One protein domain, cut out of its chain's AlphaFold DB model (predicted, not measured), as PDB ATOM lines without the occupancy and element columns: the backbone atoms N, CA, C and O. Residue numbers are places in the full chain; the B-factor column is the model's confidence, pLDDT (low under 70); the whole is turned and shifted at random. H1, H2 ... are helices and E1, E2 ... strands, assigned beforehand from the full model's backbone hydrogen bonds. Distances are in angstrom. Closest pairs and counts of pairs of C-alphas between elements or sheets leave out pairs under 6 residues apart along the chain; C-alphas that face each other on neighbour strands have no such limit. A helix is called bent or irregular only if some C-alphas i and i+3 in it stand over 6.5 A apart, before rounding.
ATOM      1  N   LEU A  73     242.568 250.525 259.478       54.41
ATOM      2  CA  LEU A  73     242.254 251.524 260.519       54.41
ATOM      3  C   LEU A  73     241.154 252.541 260.122       54.41
ATOM      4  O   LEU A  73     241.036 253.597 260.731       54.41
ATOM      5  N   LYS A  74     240.337 252.261 259.096       54.03
ATOM      6  CA  LYS A  74     239.287 253.186 258.617       54.03
ATOM      7  C   LYS A  74     238.002 253.147 259.454       54.03
ATOM      8  O   LYS A  74     237.235 254.103 259.440       54.03
ATOM      9  N   ASN A  75     237.768 252.062 260.190       68.00
ATOM     10  CA  ASN A  75     236.554 251.867 260.984       68.00
ATOM     11  C   ASN A  75     236.814 252.175 262.470       68.00
ATOM     12  O   ASN A  75     237.867 251.829 263.007       68.00
ATOM     13  N   LYS A  76     235.829 252.769 263.163       76.75
ATOM     14  CA  LYS A  76     235.956 253.148 264.588       76.75
ATOM     15  C   LYS A  76     236.210 251.948 265.516       76.75
ATOM     16  O   LYS A  76     236.997 252.068 266.448       76.75
ATOM     17  N   THR A  77     235.600 250.787 265.254       82.50
ATOM     18  CA  THR A  77     235.764 249.585 266.098       82.50
ATOM     19  C   THR A  77     237.171 248.971 265.999       82.50
ATOM     20  O   THR A  77     237.793 248.807 267.045       82.50
ATOM     21  N   PRO A  78     237.740 248.695 264.806       80.94
ATOM     22  CA  PRO A  78     239.129 248.236 264.703       80.94
ATOM     23  C   PRO A  78     240.164 249.233 265.240       80.94
ATOM     24  O   PRO A  78     241.189 248.815 265.768       80.94
ATOM     25  N   MET A  79     239.897 250.542 265.146       78.25
ATOM     26  CA  MET A  79     240.750 251.569 265.757       78.25
ATOM     27  C   MET A  79     240.741 251.468 267.289       78.25
ATOM     28  O   MET A  79     241.794 251.506 267.919       78.25
ATOM     29  N   LEU A  80     239.562 251.289 267.894       84.31
ATOM     30  CA  LEU A  80     239.435 251.075 269.335       84.31
ATOM     31  C   LEU A  80     240.131 249.779 269.777       84.31
ATOM     32  O   LEU A  80     240.847 249.780 270.771       84.31
ATOM     33  N   GLU A  81     239.983 248.696 269.011       87.50
ATOM     34  CA  GLU A  81     240.696 247.435 269.251       87.50
ATOM     35  C   GLU A  81     242.217 247.599 269.195       87.50
ATOM     36  O   GLU A  81     242.919 247.041 270.036       87.50
ATOM     37  N   ALA A  82     242.727 248.379 268.237       82.81
ATOM     38  CA  ALA A  82     244.150 248.675 268.130       82.81
ATOM     39  C   ALA A  82     244.656 249.495 269.324       82.81
ATOM     40  O   ALA A  82     245.683 249.153 269.908       82.81
ATOM     41  N   ASN A  83     243.910 250.522 269.737       82.12
ATOM     42  CA  ASN A  83     244.263 251.349 270.892       82.12
ATOM     43  C   ASN A  83     244.243 250.548 272.203       82.12
ATOM     44  O   ASN A  83     245.161 250.674 273.007       82.12
ATOM     45  N   LEU A  84     243.236 249.692 272.406       87.31
ATOM     46  CA  LEU A  84     243.151 248.818 273.581       87.31
ATOM     47  C   LEU A  84     244.276 247.777 273.587       87.31
ATOM     48  O   LEU A  84     244.876 247.536 274.631       87.31
ATOM     49  N   ALA A  85     244.610 247.196 272.432       86.75
ATOM     50  CA  ALA A  85     245.741 246.279 272.320       86.75
ATOM     51  C   ALA A  85     247.079 246.966 272.633       86.75
ATOM     52  O   ALA A  85     247.921 246.381 273.310       86.75
ATOM     53  N   MET A  86     247.253 248.214 272.190       82.06
ATOM     54  CA  MET A  86     248.435 249.016 272.503       82.06
ATOM     55  C   MET A  86     248.511 249.352 273.996       82.06
ATOM     56  O   MET A  86     249.559 249.180 274.608       82.06
ATOM     57  N   PHE A  87     247.391 249.750 274.608       85.50
ATOM     58  CA  PHE A  87     247.314 250.001 276.047       85.50
ATOM     59  C   PHE A  87     247.698 248.758 276.859       85.50
ATOM     60  O   PHE A  87     248.534 248.844 277.758       85.50
ATOM     61  N   ILE A  88     247.142 247.594 276.507       87.50
ATOM     62  CA  ILE A  88     247.487 246.320 277.149       87.50
ATOM     63  C   ILE A  88     248.977 246.024 276.964       87.50
ATOM     64  O   ILE A  88     249.625 245.648 277.929       87.50
ATOM     65  N   CYS A  89     249.533 246.243 275.770       82.62
ATOM     66  CA  CYS A  89     250.957 246.032 275.506       82.62
ATOM     67  C   CYS A  89     251.873 246.904 276.378       82.62
ATOM     68  O   CYS A  89     252.940 246.446 276.776       82.62
ATOM     69  N   CYS A  90     251.487 248.153 276.641       77.38
ATOM     70  CA  CYS A  90     252.314 249.102 277.386       77.38
ATOM     71  C   CYS A  90     252.151 248.995 278.907       77.38
ATOM     72  O   CYS A  90     253.083 249.320 279.636       77.38
ATOM     73  N   HIS A  91     250.974 248.589 279.389       80.12
ATOM     74  CA  HIS A  91     250.601 248.775 280.796       80.12
ATOM     75  C   HIS A  91     250.038 247.526 281.479       80.12
ATOM     76  O   HIS A  91     249.704 247.587 282.660       80.12
ATOM     77  N   SER A  92     249.877 246.399 280.777       82.44
ATOM     78  CA  SER A  92     249.231 245.218 281.353       82.44
ATOM     79  C   SER A  92     249.728 243.890 280.772       82.44
ATOM     80  O   SER A  92     250.561 243.823 279.872       82.44
ATOM     81  N   SER A  93     249.204 242.791 281.310       84.75
ATOM     82  CA  SER A  93     249.423 241.447 280.784       84.75
ATOM     83  C   SER A  93     248.351 241.085 279.762       84.75
ATOM     84  O   SER A  93     247.155 241.277 279.990       84.75
ATOM     85  N   PHE A  94     248.759 240.432 278.672       84.31
ATOM     86  CA  PHE A  94     247.827 239.860 277.693       84.31
ATOM     87  C   PHE A  94     246.864 238.827 278.301       84.31
ATOM     88  O   PHE A  94     245.818 238.567 277.711       84.31
ATOM     89  N   ASN A  95     247.192 238.240 279.458       83.75
ATOM     90  CA  ASN A  95     246.333 237.259 280.128       83.75
ATOM     91  C   ASN A  95     245.062 237.897 280.709       83.75
ATOM     92  O   ASN A  95     244.020 237.254 280.725       83.75
ATOM     93  N   GLY A  96     245.126 239.166 281.128       85.31
ATOM     94  CA  GLY A  96     243.969 239.911 281.636       85.31
ATOM     95  C   GLY A  96     243.097 240.532 280.540       85.31
ATOM     96  O   GLY A  96     242.075 241.135 280.852       85.31
ATOM     97  N   CYS A  97     243.486 240.395 279.266       88.25
ATOM     98  CA  CYS A  97     242.826 241.050 278.134       88.25
ATOM     99  C   CYS A  97     241.329 240.729 278.063       88.25
ATOM    100  O   CYS A  97     240.527 241.633 277.870       88.25
ATOM    101  N   ASP A  98     240.950 239.459 278.211       88.94
ATOM    102  CA  ASP A  98     239.559 239.039 278.020       88.94
ATOM    103  C   ASP A  98     238.646 239.650 279.098       88.94
ATOM    104  O   ASP A  98     237.665 240.317 278.770       88.94
ATOM    105  N   HIS A  99     239.048 239.532 280.368       90.31
ATOM    106  CA  HIS A  99     238.326 240.093 281.512       90.31
ATOM    107  C   HIS A  99     238.265 241.624 281.471       90.31
ATOM    108  O   HIS A  99     237.235 242.216 281.781       90.31
ATOM    109  N   PHE A 100     239.353 242.282 281.061       89.25
ATOM    110  CA  PHE A 100     239.389 243.736 280.924       89.25
ATOM    111  C   PHE A 100     238.393 244.226 279.868       89.25
ATOM    112  O   PHE A 100     237.636 245.163 280.110       89.25
ATOM    113  N   ILE A 101     238.343 243.562 278.711       89.44
ATOM    114  CA  ILE A 101     237.419 243.922 277.631       89.44
ATOM    115  C   ILE A 101     235.967 243.636 278.020       89.44
ATOM    116  O   ILE A 101     235.077 244.410 277.667       89.44
ATOM    117  N   GLU A 102     235.716 242.565 278.769       89.75
ATOM    118  CA  GLU A 102     234.398 242.266 279.331       89.75
ATOM    119  C   GLU A 102     233.954 243.327 280.348       89.75
ATOM    120  O   GLU A 102     232.839 243.842 280.258       89.75
ATOM    121  N   LEU A 103     234.855 243.760 281.232       89.44
ATOM    122  CA  LEU A 103     234.599 244.848 282.174       89.44
ATOM    123  C   LEU A 103     234.287 246.164 281.446       89.44
ATOM    124  O   LEU A 103     233.307 246.834 281.776       89.44
ATOM    125  N   CYS A 104     235.045 246.504 280.398       87.38
ATOM    126  CA  CYS A 104     234.741 247.661 279.557       87.38
ATOM    127  C   CYS A 104     233.351 247.557 278.917       87.38
ATOM    128  O   CYS A 104     232.629 248.548 278.875       87.38
ATOM    129  N   LYS A 105     232.938 246.380 278.436       88.50
ATOM    130  CA  LYS A 105     231.604 246.194 277.844       88.50
ATOM    131  C   LYS A 105     230.481 246.356 278.859       88.50
ATOM    132  O   LYS A 105     229.464 246.958 278.524       88.50
ATOM    133  N   ASN A 106     230.677 245.856 280.074       87.06
ATOM    134  CA  ASN A 106     229.661 245.900 281.119       87.06
ATOM    135  C   ASN A 106     229.409 247.336 281.596       87.06
ATOM    136  O   ASN A 106     228.256 247.751 281.686       87.06
ATOM    137  N   TYR A 107     230.473 248.114 281.821       83.50
ATOM    138  CA  TYR A 107     230.368 249.459 282.401       83.50
ATOM    139  C   TYR A 107     230.384 250.609 281.379       83.50
ATOM    140  O   TYR A 107     229.946 251.707 281.706       83.50
ATOM    141  N   MET A 108     230.845 250.391 280.139       79.19
ATOM    142  CA  MET A 108     230.834 251.406 279.062       79.19
ATOM    143  C   MET A 108     229.757 251.150 277.997       79.19
ATOM    144  O   MET A 108     229.843 251.637 276.863       79.19
ATOM    145  N   SER A 109     228.724 250.399 278.371       63.16
ATOM    146  CA  SER A 109     227.605 249.937 277.541       63.16
ATOM    147  C   SER A 109     226.771 251.059 276.902       63.16
ATOM    148  O   SER A 109     226.046 250.798 275.949       63.16
ATOM    149  N   GLY A 110     226.938 252.318 277.327       66.44
ATOM    150  CA  GLY A 110     226.361 253.493 276.657       66.44
ATOM    151  C   GLY A 110     226.967 253.820 275.282       66.44
ATOM    152  O   GLY A 110     226.460 254.697 274.588       66.44
ATOM    153  N   SER A 111     228.044 253.142 274.866       71.62
ATOM    154  CA  SER A 111     228.632 253.306 273.532       71.62
ATOM    155  C   SER A 111     228.381 252.087 272.633       71.62
ATOM    156  O   SER A 111     228.866 250.988 272.893       71.62
ATOM    157  N   ASP A 112     227.726 252.288 271.485       79.25
ATOM    158  CA  ASP A 112     227.494 251.244 270.462       79.25
ATOM    159  C   ASP A 112     228.778 250.611 269.896       79.25
ATOM    160  O   ASP A 112     228.744 249.642 269.131       79.25
ATOM    161  N   ILE A 113     229.929 251.209 270.196       82.56
ATOM    162  CA  ILE A 113     231.226 250.820 269.657       82.56
ATOM    163  C   ILE A 113     231.861 249.738 270.537       82.56
ATOM    164  O   ILE A 113     232.392 248.778 269.978       82.56
ATOM    165  N   ILE A 114     231.784 249.848 271.874       83.88
ATOM    166  CA  ILE A 114     232.421 248.883 272.790       83.88
ATOM    167  C   ILE A 114     231.735 247.515 272.736       83.88
ATOM    168  O   ILE A 114     232.402 246.484 272.779       83.88
ATOM    169  N   SER A 115     230.416 247.487 272.537       83.12
ATOM    170  CA  SER A 115     229.655 246.241 272.381       83.12
ATOM    171  C   SER A 115     230.100 245.446 271.145       83.12
ATOM    172  O   SER A 115     230.120 244.214 271.161       83.12
ATOM    173  N   LYS A 116     230.552 246.145 270.095       86.12
ATOM    174  CA  LYS A 116     231.056 245.560 268.842       86.12
ATOM    175  C   LYS A 116     232.525 245.133 268.910       86.12
ATOM    176  O   LYS A 116     232.978 244.421 268.013       86.12
ATOM    177  N   VAL A 117     233.273 245.539 269.941       87.69
ATOM    178  CA  VAL A 117     234.680 245.151 270.126       87.69
ATOM    179  C   VAL A 117     234.770 243.646 270.374       87.69
ATOM    180  O   VAL A 117     234.151 243.101 271.287       87.69
ATOM    181  N   LYS A 118     235.572 242.951 269.571       87.44
ATOM    182  CA  LYS A 118     235.888 241.526 269.730       87.44
ATOM    183  C   LYS A 118     237.393 241.388 269.869       87.44
ATOM    184  O   LYS A 118     238.052 240.847 268.980       87.44
ATOM    185  N   LEU A 119     237.931 241.936 270.957       86.94
ATOM    186  CA  LEU A 119     239.343 241.850 271.298       86.94
ATOM    187  C   LEU A 119     239.545 240.768 272.358       86.94
ATOM    188  O   LEU A 119     239.133 240.937 273.497       86.94
ATOM    189  N   HIS A 120     240.180 239.675 271.948       88.44
ATOM    190  CA  HIS A 120     240.611 238.596 272.834       88.44
ATOM    191  C   HIS A 120     242.126 238.497 272.861       88.44
ATOM    192  O   HIS A 120     242.770 238.997 271.933       88.44
ATOM    193  N   ARG A 121     242.692 237.773 273.834       86.31
ATOM    194  CA  ARG A 121     244.146 237.552 273.969       86.31
ATOM    195  C   ARG A 121     244.841 237.291 272.630       86.31
ATOM    196  O   ARG A 121     245.713 238.056 272.234       86.31
ATOM    197  N   THR A 122     244.412 236.275 271.881       81.62
ATOM    198  CA  THR A 122     245.036 235.892 270.599       81.62
ATOM    199  C   THR A 122     244.967 237.001 269.552       81.62
ATOM    200  O   THR A 122     245.916 237.210 268.796       81.62
ATOM    201  N   LYS A 123     243.849 237.734 269.506       83.25
ATOM    202  CA  LYS A 123     243.694 238.864 268.590       83.25
ATOM    203  C   LYS A 123     244.597 240.008 269.027       83.25
ATOM    204  O   LYS A 123     245.399 240.435 268.216       83.25
ATOM    205  N   CYS A 124     244.538 240.419 270.291       83.56
ATOM    206  CA  CYS A 124     245.383 241.447 270.894       83.56
ATOM    207  C   CYS A 124     246.871 241.199 270.605       83.56
ATOM    208  O   CYS A 124     247.544 242.061 270.044       83.56
ATOM    209  N   THR A 125     247.358 239.979 270.837       81.69
ATOM    210  CA  THR A 125     248.746 239.623 270.522       81.69
ATOM    211  C   THR A 125     249.038 239.691 269.020       81.69
ATOM    212  O   THR A 125     250.115 240.125 268.625       81.69
ATOM    213  N   ASN A 126     248.098 239.299 268.156       77.81
ATOM    214  CA  ASN A 126     248.266 239.440 266.708       77.81
ATOM    215  C   ASN A 126     248.237 240.901 266.243       77.81
ATOM    216  O   ASN A 126     248.923 241.214 265.277       77.81
ATOM    217  N   ILE A 127     247.487 241.789 266.899       80.81
ATOM    218  CA  ILE A 127     247.512 243.230 266.605       80.81
ATOM    219  C   ILE A 127     248.903 243.781 266.904       80.81
ATOM    220  O   ILE A 127     249.520 244.386 266.034       80.81
ATOM    221  N   VAL A 128     249.419 243.501 268.101       78.88
ATOM    222  CA  VAL A 128     250.744 243.960 268.537       78.88
ATOM    223  C   VAL A 128     251.860 243.357 267.685       78.88
ATOM    224  O   VAL A 128     252.831 244.033 267.383       78.88
ATOM    225  N   ARG A 129     251.737 242.100 267.244       73.00
ATOM    226  CA  ARG A 129     252.742 241.461 266.373       73.00
ATOM    227  C   ARG A 129     252.737 241.980 264.939       73.00
ATOM    228  O   ARG A 129     253.766 241.908 264.278       73.00
ATOM    229  N   ASN A 130     251.598 242.462 264.453       66.19
ATOM    230  CA  ASN A 130     251.440 242.958 263.088       66.19
ATOM    231  C   ASN A 130     251.454 244.492 263.063       66.19
ATOM    232  O   ASN A 130     250.578 245.116 262.457       66.19
ATOM    233  N   VAL A 131     252.447 245.098 263.725       61.69
ATOM    234  CA  VAL A 131     252.745 246.527 263.561       61.69
ATOM    235  C   VAL A 131     253.027 246.784 262.074       61.69
ATOM    236  O   VAL A 131     253.671 245.947 261.434       61.69
ATOM    237  N   PRO A 132     252.518 247.884 261.487       56.47
ATOM    238  CA  PRO A 132     252.769 248.215 260.091       56.47
ATOM    239  C   PRO A 132     254.258 248.174 259.745       56.47
ATOM    240  O   PRO A 132     255.099 248.626 260.520       56.47
ATOM    241  N   ASP A 133     254.540 247.634 258.559       55.94
ATOM    242  CA  ASP A 133     255.882 247.521 257.999       55.94
ATOM    243  C   ASP A 133     256.580 248.892 258.003       55.94
ATOM    244  O   ASP A 133     256.030 249.894 257.527       55.94
ATOM    245  N   ILE A 134     257.782 248.932 258.581       57.09
ATOM    246  CA  ILE A 134     258.617 250.136 258.648       57.09
ATOM    247  C   ILE A 134     259.133 250.483 257.240       57.09
ATOM    248  O   ILE A 134     259.363 251.661 256.954       57.09
ATOM    249  N   GLY A 135     259.206 249.497 256.332       67.00
ATOM    250  CA  GLY A 135     259.705 249.661 254.967       67.00
ATOM    251  C   GLY A 135     261.155 250.154 254.944       67.00
ATOM    252  O   GLY A 135     261.921 249.885 255.864       67.00
ATOM    253  N   ASP A 136     261.513 250.944 253.930       63.22
ATOM    254  CA  ASP A 136     262.868 251.505 253.755       63.22
ATOM    255  C   ASP A 136     263.123 252.784 254.586       63.22
ATOM    256  O   ASP A 136     263.943 253.635 254.233       63.22
ATOM    257  N   ARG A 137     262.376 252.995 255.676       64.44
ATOM    258  CA  ARG A 137     262.462 254.231 256.470       64.44
ATOM    259  C   ARG A 137     263.635 254.190 257.442       64.44
ATOM    260  O   ARG A 137     263.953 253.152 258.011       64.44
ATOM    261  N   LYS A 138     264.219 255.362 257.709       63.50
ATOM    262  CA  LYS A 138     265.196 255.525 258.793       63.50
ATOM    263  C   LYS A 138     264.507 255.285 260.141       63.50
ATOM    264  O   LYS A 138     263.451 255.862 260.408       63.50
ATOM    265  N   PHE A 139     265.119 254.460 260.981       75.25
ATOM    266  CA  PHE A 139     264.659 254.153 262.330       75.25
ATOM    267  C   PHE A 139     265.826 254.249 263.315       75.25
ATOM    268  O   PHE A 139     266.983 254.060 262.944       75.25
ATOM    269  N   SER A 140     265.511 254.543 264.570       69.69
ATOM    270  CA  SER A 140     266.423 254.397 265.699       69.69
ATOM    271  C   SER A 140     266.133 253.071 266.392       69.69
ATOM    272  O   SER A 140     264.974 252.667 266.519       69.69
ATOM    273  N   LEU A 141     267.188 252.392 266.825       72.00
ATOM    274  CA  LEU A 141     267.119 251.096 267.486       72.00
ATOM    275  C   LEU A 141     267.625 251.250 268.920       72.00
ATOM    276  O   LEU A 141     268.730 251.750 269.117       72.00
ATOM    277  N   LEU A 142     266.836 250.816 269.899       63.34
ATOM    278  CA  LEU A 142     267.301 250.614 271.268       63.34
ATOM    279  C   LEU A 142     267.401 249.109 271.506       63.34
ATOM    280  O   LEU A 142     266.447 248.372 271.244       63.34
ATOM    281  N   LEU A 143     268.566 248.673 271.968       72.69
ATOM    282  CA  LEU A 143     268.856 247.293 272.330       72.69
ATOM    283  C   LEU A 143     269.207 247.271 273.808       72.69
ATOM    284  O   LEU A 143     270.078 248.029 274.227       72.69
ATOM    285  N   ASP A 144     268.542 246.412 274.565       74.38
ATOM    286  CA  ASP A 144     268.859 246.203 275.974       74.38
ATOM    287  C   ASP A 144     268.837 244.707 276.301       74.38
ATOM    288  O   ASP A 144     267.896 243.999 275.937       74.38
ATOM    289  N   GLU A 145     269.895 244.208 276.936       75.44
ATOM    290  CA  GLU A 145     270.002 242.815 277.381       75.44
ATOM    291  C   GLU A 145     269.728 242.769 278.885       75.44
ATOM    292  O   GLU A 145     270.478 243.332 279.679       75.44
ATOM    293  N   SER A 146     268.674 242.060 279.291       74.06
ATOM    294  CA  SER A 146     268.396 241.776 280.699       74.06
ATOM    295  C   SER A 146     268.593 240.292 280.986       74.06
ATOM    296  O   SER A 146     268.168 239.440 280.198       74.06
ATOM    297  N   ASN A 147     269.169 239.981 282.143       68.25
ATOM    298  CA  ASN A 147     269.316 238.611 282.619       68.25
ATOM    299  C   ASN A 147     268.332 238.374 283.762       68.25
ATOM    300  O   ASN A 147     268.348 239.102 284.753       68.25
ATOM    301  N   ASP A 148     267.492 237.350 283.632       61.34
ATOM    302  CA  ASP A 148     266.678 236.866 284.745       61.34
ATOM    303  C   ASP A 148     267.516 235.946 285.657       61.34
ATOM    304  O   ASP A 148     268.434 235.257 285.198       61.34
ATOM    305  N   ILE A 149     267.162 235.879 286.944       63.50
ATOM    306  CA  ILE A 149     267.738 234.962 287.948       63.50
ATOM    307  C   ILE A 149     267.632 233.495 287.477       63.50
ATOM    308  O   ILE A 149     268.421 232.646 287.885       63.50
ATOM    309  N   SER A 150     266.706 233.202 286.555       55.00
ATOM    310  CA  SER A 150     266.474 231.888 285.943       55.00
ATOM    311  C   SER A 150     267.385 231.508 284.751       55.00
ATOM    312  O   SER A 150     267.072 230.557 284.038       55.00
ATOM    313  N   ILE A 151     268.524 232.186 284.522       55.50
ATOM    314  CA  ILE A 151     269.504 231.910 283.429       55.50
ATOM    315  C   ILE A 151     268.973 232.278 282.021       55.50
ATOM    316  O   ILE A 151     269.688 232.188 281.021       55.50
ATOM    317  N   ASN A 152     267.738 232.770 281.908       46.56
ATOM    318  CA  ASN A 152     267.193 233.238 280.638       46.56
ATOM    319  C   ASN A 152     267.696 234.649 280.311       46.56
ATOM    320  O   ASN A 152     267.423 235.610 281.032       46.56
ATOM    321  N   LYS A 153     268.403 234.767 279.184       62.06
ATOM    322  CA  LYS A 153     268.808 236.049 278.603       62.06
ATOM    323  C   LYS A 153     267.685 236.597 277.734       62.06
ATOM    324  O   LYS A 153     267.251 235.939 276.787       62.06
ATOM    325  N   LEU A 154     267.219 237.796 278.047       67.25
ATOM    326  CA  LEU A 154     266.188 238.502 277.296       67.25
ATOM    327  C   LEU A 154     266.837 239.683 276.575       67.25
ATOM    328  O   LEU A 154     267.460 240.523 277.212       67.25
ATOM    329  N   LEU A 155     266.666 239.755 275.254       70.25
ATOM    330  CA  LEU A 155     267.075 240.908 274.452       70.25
ATOM    331  C   LEU A 155     265.831 241.725 274.098       70.25
ATOM    332  O   LEU A 155     265.009 241.307 273.276       70.25
ATOM    333  N   ALA A 156     265.688 242.883 274.727       67.62
ATOM    334  CA  ALA A 156     264.701 243.876 274.364       67.62
ATOM    335  C   ALA A 156     265.178 244.632 273.119       67.62
ATOM    336  O   ALA A 156     266.283 245.172 273.075       67.62
ATOM    337  N   VAL A 157     264.325 244.667 272.097       73.00
ATOM    338  CA  VAL A 157     264.568 245.390 270.848       73.00
ATOM    339  C   VAL A 157     263.424 246.372 270.646       73.00
ATOM    340  O   VAL A 157     262.289 245.965 270.397       73.00
ATOM    341  N   VAL A 158     263.713 247.667 270.748       73.00
ATOM    342  CA  VAL A 158     262.739 248.738 270.519       73.00
ATOM    343  C   VAL A 158     263.116 249.484 269.251       73.00
ATOM    344  O   VAL A 158     264.243 249.951 269.101       73.00
ATOM    345  N   ILE A 159     262.155 249.617 268.336       69.06
ATOM    346  CA  ILE A 159     262.334 250.369 267.096       69.06
ATOM    347  C   ILE A 159     261.498 251.643 267.170       69.06
ATOM    348  O   ILE A 159     260.269 251.590 267.231       69.06
ATOM    349  N   ILE A 160     262.171 252.789 267.129       70.50
ATOM    350  CA  ILE A 160     261.545 254.107 267.053       70.50
ATOM    351  C   ILE A 160     261.663 254.578 265.606       70.50
ATOM    352  O   ILE A 160     262.762 254.741 265.083       70.50
ATOM    353  N   TYR A 161     260.533 254.808 264.942       66.81
ATOM    354  CA  TYR A 161     260.511 255.336 263.581       66.81
ATOM    355  C   TYR A 161     259.655 256.600 263.516       66.81
ATOM    356  O   TYR A 161     258.610 256.702 264.159       66.81
ATOM    357  N   TYR A 162     260.092 257.564 262.712       59.78
ATOM    358  CA  TYR A 162     259.341 258.789 262.469       59.78
ATOM    359  C   TYR A 162     258.524 258.638 261.187       59.78
ATOM    360  O   TYR A 162     259.051 258.278 260.131       59.78
ATOM    361  N   LYS A 163     257.222 258.925 261.258       58.16
ATOM    362  CA  LYS A 163     256.405 259.093 260.052       58.16
ATOM    363  C   LYS A 163     256.889 260.358 259.336       58.16
ATOM    364  O   LYS A 163     257.027 261.394 259.989       58.16
TER     365      LYS A 163
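AT A GLANCE: This is residues 73 to 163 of the 248 residues of an uncharacterized protein of Octopus bimaculoides (UniProt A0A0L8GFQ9). A long, narrow hairpin of two strands, E1 and E2, makes one side of the domain, and a small cluster of three helices makes the other, with residues 130 to 138 joining H3 to E1. In the cluster, H1 and H2 form a V with a tight link at its point, H3 packs on H1 and on residues 94 to 98 of H2, and residues 108 to 120 run back from the end of H2 to H3. The printed part has 91 residues with three named helices followed by two named strands, in the order H1, H2, H3, E1, E2; the sheet, E1 - E2, is antiparallel and the class is mixed, helices and strands. The whole is loose, with a radius of gyration of the C-alphas of 16.3 A, and flat, spanning 44 by 38 by 17 A.

IN THESE COORDINATES: Strand E1, residues 139 to 147, is 26.0 A from first to last C-alpha and begins at C-alpha 139 (264.659, 254.153, 262.330). Strand E2, residues 153 to 161, is 25.8 A long and ends at C-alpha 161 (260.511, 255.336, 263.581). Helix H3 holds residues 121 to 129 over 12.1 A. Helix H1, the longest with 16 residues, holds residues 76 to 91 over 22.3 A and begins at C-alpha 76 (235.956, 253.148, 264.588). Helix H2, residues 94 to 107, is 20.5 A long and irregular: C-alphas 95 and 98 are 7.3 A apart.

HOW THE PARTS SIT: E1 and E2 are a hairpin of antiparallel neighbour strands, with 164 degrees between their directions. C-alphas 143 and 157 face each other at 4.9 A. N 142 and O 158, at 2.8 A, and N 156 and O 144, at 2.8 A, are within hydrogen-bond range. H1 and H2 are apart from both strands, and H3 is apart from E2. H3 touches H1 about perpendicular, at 86 degrees, and the closest C-alphas are those of Ala 85 and Cys 124, 5.1 A apart. H3 touches H2 at residues 94 to 98 of H2 alone; the closest C-alphas are those of Cys 97 and Arg 121, at 5.6 A. These two run opposite ways at a steep tilt of 68 degrees, only just short of about perpendicular. H1 and H2 are close but not clearly touching, with the C-alphas of Ile 88 and Phe 94 closest at 6.5 A; they run opposite ways at a steep tilt of 50 degrees. In H1 and H3 every O i to N i+4 pair is within hydrogen-bond range, in H2 8 of 10.

THE WHOLE: The two C-alphas farthest apart, those of Gly 110 and Ile 151, are 48.7 A from each other. The printed part has no cut. The link from H2 to H3, with 13 residues, is long; that from H3 to E1, with 9, is short. The mean pLDDT of the printed part is 75.7, and 29 residues are under 70, among them residues 130 to 138 and 147 to 154.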